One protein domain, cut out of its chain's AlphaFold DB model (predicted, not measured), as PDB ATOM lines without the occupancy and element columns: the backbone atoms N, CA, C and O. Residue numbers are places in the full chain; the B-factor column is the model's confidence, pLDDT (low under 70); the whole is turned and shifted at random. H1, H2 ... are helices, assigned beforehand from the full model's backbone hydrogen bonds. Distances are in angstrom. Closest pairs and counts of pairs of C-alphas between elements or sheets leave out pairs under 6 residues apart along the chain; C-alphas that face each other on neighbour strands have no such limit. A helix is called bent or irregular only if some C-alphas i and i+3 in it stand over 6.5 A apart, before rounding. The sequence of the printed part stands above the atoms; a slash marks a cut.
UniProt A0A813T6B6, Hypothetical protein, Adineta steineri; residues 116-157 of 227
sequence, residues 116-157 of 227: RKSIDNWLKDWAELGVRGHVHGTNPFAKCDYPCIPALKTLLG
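This is residues 116 to 157 of the 227 residues of the protein "Hypothetical protein" of Adineta steineri (UniProt A0A813T6B6). A single helix, H1, turns sharply as an elbow near residue 128; the long link after it folds back into the angle of that elbow and then runs out to a second helix, H2, most of which sticks out as a free arm. The elbow and the link make the body, and the arm, residues 148 to 157, makes the length. The printed part has 42 residues with two named helices, H1 then H2, and no named strand; its class is all helix. The whole is loose, with a radius of gyration of the C-alphas of 12.2 A, and flat, spanning 38 by 22 by 9 A.

Find C-alpha 116 at (393.766, 278.516, 377.016); from there H1, the longest helix, runs through residues 116 to 134, 21.0 A from first to last C-alpha. Look near residue 128, C-alpha at (399.057, 261.832, 382.038), for its kink of 97 degrees. H1 is irregular there: C-alphas 128 and 131 are 9.6 A apart. H2 takes residues 146 to 156, 15.4 A long, and ends with C-alpha 156 at (368.919, 276.590, 369.278). H2 is irregular too, but only just: C-alphas 147 and 150 are 7.0 A apart.

Compare H1 with H2, and you find them apart, with no C-alpha of the one within 8 A of the other. Residues 148 to 157, of which 148 to 156 belong to H2, stand free. Along the backbone, O i to N i+4 pairs are within hydrogen-bond range in 11 of 15 cases in H1 and 4 of 7 in H2.

Go from Glu 128 to Gly 157 for the two C-alphas farthest apart, 38.0 A. Without the free stretch, the body of 32 residues spans 22 by 22 by 9 A. The link from H1 to H2, 11 residues, is long. The printed part has no cut, its mean pLDDT is 94.5, and no printed residue is under 70.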
ATOM      1  N   ARG A 116     392.418 279.048 376.765       96.31
ATOM      2  CA  ARG A 116     393.766 278.516 377.016       96.31
ATOM      3  C   ARG A 116     393.756 277.461 378.120       96.31
ATOM      4  O   ARG A 116     394.154 276.329 377.877       96.31
ATOM      5  N   LYS A 117     393.194 277.806 379.282       95.56
ATOM      6  CA  LYS A 117     393.051 276.882 380.417       95.56
ATOM      7  C   LYS A 117     392.261 275.627 380.034       95.56
ATOM      8  O   LYS A 117     392.621 274.532 380.446       95.56
ATOM      9  N   SER A 118     391.191 275.775 379.249       93.38
ATOM     10  CA  SER A 118     390.404 274.622 378.807       93.38
ATOM     11  C   SER A 118     391.230 273.675 377.939       93.38
ATOM     12  O   SER A 118     391.172 272.476 378.173       93.38
ATOM     13  N   ILE A 119     391.990 274.194 376.969       95.38
ATOM     14  CA  ILE A 119     392.861 273.388 376.099       95.38
ATOM     15  C   ILE A 119     393.971 272.728 376.920       95.38
ATOM     16  O   ILE A 119     394.214 271.536 376.758       95.38
ATOM     17  N   ASP A 120     394.595 273.467 377.839       96.19
ATOM     18  CA  ASP A 120     395.659 272.940 378.697       96.19
ATOM     19  C   ASP A 120     395.187 271.750 379.540       96.19
ATOM     20  O   ASP A 120     395.934 270.789 379.702       96.19
ATOM     21  N   ASN A 121     393.933 271.754 380.005       93.81
ATOM     22  CA  ASN A 121     393.361 270.601 380.704       93.81
ATOM     23  C   ASN A 121     393.286 269.352 379.806       93.81
ATOM     24  O   ASN A 121     393.622 268.264 380.265       93.81
ATOM     25  N   TRP A 122     392.893 269.495 378.534       94.56
ATOM     26  CA  TRP A 122     392.873 268.370 377.586       94.56
ATOM     27  C   TRP A 122     394.281 267.850 377.288       94.56
ATOM     28  O   TRP A 122     394.503 266.642 377.267       94.56
ATOM     29  N   LEU A 123     395.241 268.759 377.085       96.44
ATOM     30  CA  LEU A 123     396.639 268.398 376.836       96.44
ATOM     31  C   LEU A 123     397.264 267.694 378.044       96.44
ATOM     32  O   LEU A 123     397.998 266.722 377.876       96.44
ATOM     33  N   LYS A 124     396.938 268.150 379.258       96.62
ATOM     34  CA  LYS A 124     397.365 267.515 380.503       96.62
ATOM     35  C   LYS A 124     396.777 266.110 380.650       96.62
ATOM     36  O   LYS A 124     397.541 265.170 380.849       96.62
ATOM     37  N   ASP A 125     395.458 265.957 380.501       95.75
ATOM     38  CA  ASP A 125     394.797 264.646 380.577       95.75
ATOM     39  C   ASP A 125     395.409 263.674 379.548       95.75
ATOM     40  O   ASP A 125     395.624 262.500 379.848       95.75
ATOM     41  N   TRP A 126     395.762 264.158 378.351       97.25
ATOM     42  CA  TRP A 126     396.441 263.342 377.344       97.25
ATOM     43  C   TRP A 126     397.848 262.921 377.777       97.25
ATOM     44  O   TRP A 126     398.173 261.736 377.693       97.25
ATOM     45  N   ALA A 127     398.661 263.856 378.273       97.88
ATOM     46  CA  ALA A 127     400.019 263.571 378.730       97.88
ATOM     47  C   ALA A 127     400.053 262.572 379.901       97.88
ATOM     48  O   ALA A 127     400.935 261.720 379.955       97.88
ATOM     49  N   GLU A 128     399.092 262.657 380.824       97.50
ATOM     50  CA  GLU A 128     399.057 261.832 382.038       97.50
ATOM     51  C   GLU A 128     398.382 260.469 381.829       97.50
ATOM     52  O   GLU A 128     398.779 259.480 382.447       97.50
ATOM     53  N   LEU A 129     397.355 260.396 380.975       97.94
ATOM     54  CA  LEU A 129     396.513 259.202 380.841       97.94
ATOM     55  C   LEU A 129     396.733 258.447 379.525       97.94
ATOM     56  O   LEU A 129     396.368 257.270 379.428       97.94
ATOM     57  N   GLY A 130     397.293 259.089 378.497       97.31
ATOM     58  CA  GLY A 130     397.412 258.512 377.161       97.31
ATOM     59  C   GLY A 130     396.070 257.963 376.664       97.31
ATOM     60  O   GLY A 130     395.029 258.610 376.782       97.31
ATOM     61  N   VAL A 131     396.068 256.718 376.174       97.69
ATOM     62  CA  VAL A 131     394.851 256.026 375.704       97.69
ATOM     63  C   VAL A 131     393.765 255.915 376.784       97.69
ATOM     64  O   VAL A 131     392.573 255.886 376.474       97.69
ATOM     65  N   ARG A 132     394.140 255.902 378.071       97.94
ATOM     66  CA  ARG A 132     393.171 255.827 379.172       97.94
ATOM     67  C   ARG A 132     392.309 257.089 379.274       97.94
ATOM     68  O   ARG A 132     391.203 257.004 379.806       97.94
ATOM     69  N   GLY A 133     392.751 258.215 378.707       97.25
ATOM     70  CA  GLY A 133     391.977 259.457 378.615       97.25
ATOM     71  C   GLY A 133     390.692 259.336 377.783       97.25
ATOM     72  O   GLY A 133     389.787 260.154 377.924       97.25
ATOM     73  N   HIS A 134     390.524 258.276 376.979       97.00
ATOM     74  CA  HIS A 134     389.243 258.019 376.308       97.00
ATOM     75  C   HIS A 134     388.067 257.898 377.285       97.00
ATOM     76  O   HIS A 134     386.961 258.329 376.957       97.00
ATOM     77  N   VAL A 135     388.302 257.333 378.474       96.94
ATOM     78  CA  VAL A 135     387.257 257.035 379.472       96.94
ATOM     79  C   VAL A 135     387.531 257.638 380.855       96.94
ATOM     80  O   VAL A 135     386.657 257.591 381.720       96.94
ATOM     81  N   HIS A 136     388.715 258.215 381.071       94.25
ATOM     82  CA  HIS A 136     389.138 258.851 382.320       94.25
ATOM     83  C   HIS A 136     389.563 260.310 382.090       94.25
ATOM     84  O   HIS A 136     389.645 260.760 380.953       94.25
ATOM     85  N   GLY A 137     389.860 261.027 383.175       89.50
ATOM     86  CA  GLY A 137     390.271 262.431 383.144       89.50
ATOM     87  C   GLY A 137     389.144 263.384 383.517       89.50
ATOM     88  O   GLY A 137     388.037 262.967 383.868       89.50
ATOM     89  N   THR A 138     389.448 264.676 383.456       85.06
ATOM     90  CA  THR A 138     388.476 265.735 383.748       85.06
ATOM     91  C   THR A 138     387.394 265.763 382.673       85.06
ATOM     92  O   THR A 138     386.214 265.919 382.986       85.06
ATOM     93  N   ASN A 139     387.792 265.558 381.413       84.12
ATOM     94  CA  ASN A 139     386.879 265.411 380.287       84.12
ATOM     95  C   ASN A 139     387.273 264.179 379.451       84.12
ATOM     96  O   ASN A 139     388.209 264.257 378.658       84.12
ATOM     97  N   PRO A 140     386.571 263.040 379.599       94.06
ATOM     98  CA  PRO A 140     386.848 261.847 378.803       94.06
ATOM     99  C   PRO A 140     386.739 262.122 377.298       94.06
ATOM    100  O   PRO A 140     385.719 262.638 376.832       94.06
ATOM    101  N   PHE A 141     387.759 261.739 376.525       95.06
ATOM    102  CA  PHE A 141     387.862 262.113 375.106       95.06
ATOM    103  C   PHE A 141     386.704 261.574 374.262       95.06
ATOM    104  O   PHE A 141     386.266 262.239 373.331       95.06
ATOM    105  N   ALA A 142     386.166 260.401 374.611       95.31
ATOM    106  CA  ALA A 142     385.043 259.792 373.898       95.31
ATOM    107  C   ALA A 142     383.702 260.531 374.085       95.31
ATOM    108  O   ALA A 142     382.714 260.151 373.467       95.31
ATOM    109  N   LYS A 143     383.647 261.540 374.965       93.06
ATOM    110  CA  LYS A 143     382.450 262.341 375.265       93.06
ATOM    111  C   LYS A 143     382.735 263.839 375.147       93.06
ATOM    112  O   LYS A 143     382.155 264.632 375.886       93.06
ATOM    113  N   CYS A 144     383.693 264.232 374.309       92.56
ATOM    114  CA  CYS A 144     384.165 265.616 374.236       92.56
ATOM    115  C   CYS A 144     383.115 266.613 373.719       92.56
ATOM    116  O   CYS A 144     383.195 267.802 374.016       92.56
ATOM    117  N   ASP A 145     382.112 266.121 373.003       92.00
ATOM    118  CA  ASP A 145     380.981 266.853 372.443       92.00
ATOM    119  C   ASP A 145     379.871 267.126 373.474       92.00
ATOM    120  O   ASP A 145     379.263 268.202 373.480       92.00
ATOM    121  N   TYR A 146     379.631 266.190 374.398       91.19
ATOM    122  CA  TYR A 146     378.506 266.245 375.340       91.19
ATOM    123  C   TYR A 146     378.458 267.487 376.241       91.19
ATOM    124  O   TYR A 146     377.357 268.005 376.457       91.19
ATOM    125  N   PRO A 147     379.582 268.019 376.764       89.12
ATOM    126  CA  PRO A 147     379.557 269.204 377.621       89.12
ATOM    127  C   PRO A 147     378.940 270.446 376.963       89.12
ATOM    128  O   PRO A 147     378.427 271.315 377.666       89.12
ATOM    129  N   CYS A 148     378.958 270.538 375.630       90.75
ATOM    130  CA  CYS A 148     378.437 271.688 374.889       90.75
ATOM    131  C   CYS A 148     376.919 271.613 374.646       90.75
ATOM    132  O   CYS A 148     376.276 272.648 374.451       90.75
ATOM    133  N   ILE A 149     376.332 270.411 374.688       93.38
ATOM    134  CA  ILE A 149     374.925 270.168 374.333       93.38
ATOM    135  C   ILE A 149     373.948 271.005 375.180       93.38
ATOM    136  O   ILE A 149     373.065 271.631 374.592       93.38
ATOM    137  N   PRO A 150     374.080 271.117 376.521       93.81
ATOM    138  CA  PRO A 150     373.124 271.878 377.325       93.81
ATOM    139  C   PRO A 150     373.058 273.374 376.992       93.81
ATOM    140  O   PRO A 150     371.991 273.966 377.100       93.81
ATOM    141  N   ALA A 151     374.173 273.993 376.597       93.44
ATOM    142  CA  ALA A 151     374.177 275.398 376.194       93.44
ATOM    143  C   ALA A 151     373.597 275.566 374.783       93.44
ATOM    144  O   ALA A 151     372.767 276.445 374.546       93.44
ATOM    145  N   LEU A 152     373.992 274.687 373.857       95.75
ATOM    146  CA  LEU A 152     373.543 274.737 372.468       95.75
ATOM    147  C   LEU A 152     372.052 274.438 372.323       95.75
ATOM    148  O   LEU A 152     371.388 275.109 371.544       95.75
ATOM    149  N   LYS A 153     371.491 273.506 373.099       95.44
ATOM    150  CA  LYS A 153     370.051 273.219 373.043       95.44
ATOM    151  C   LYS A 153     369.205 274.431 373.434       95.44
ATOM    152  O   LYS A 153     368.189 274.695 372.806       95.44
ATOM    153  N   THR A 154     369.646 275.200 374.435       95.44
ATOM    154  CA  THR A 154     368.968 276.435 374.848       95.44
ATOM    155  C   THR A 154     369.112 277.512 373.783       95.44
ATOM    156  O   THR A 154     368.132 278.179 373.476       95.44
ATOM    157  N   LEU A 155     370.303 277.649 373.191       96.06
ATOM    158  CA  LEU A 155     370.554 278.614 372.120       96.06
ATOM    159  C   LEU A 155     369.723 278.320 370.860       96.06
ATOM    160  O   LEU A 155     369.205 279.243 370.241       96.06
ATOM    161  N   LEU A 156     369.601 277.045 370.492       96.06
ATOM    162  CA  LEU A 156     368.919 276.590 369.278       96.06
ATOM    163  C   LEU A 156     367.419 276.322 369.483       96.06
ATOM    164  O   LEU A 156     366.711 276.091 368.508       96.06
ATOM    165  N   GLY A 157     366.930 276.311 370.727       96.75
ATOM    166  CA  GLY A 157     365.555 275.910 371.042       96.75
ATOM    167  C   GLY A 157     365.258 274.434 370.735       96.75
ATOM    168  O   GLY A 157     364.135 274.104 370.363       96.75
TER     169      GLY A 157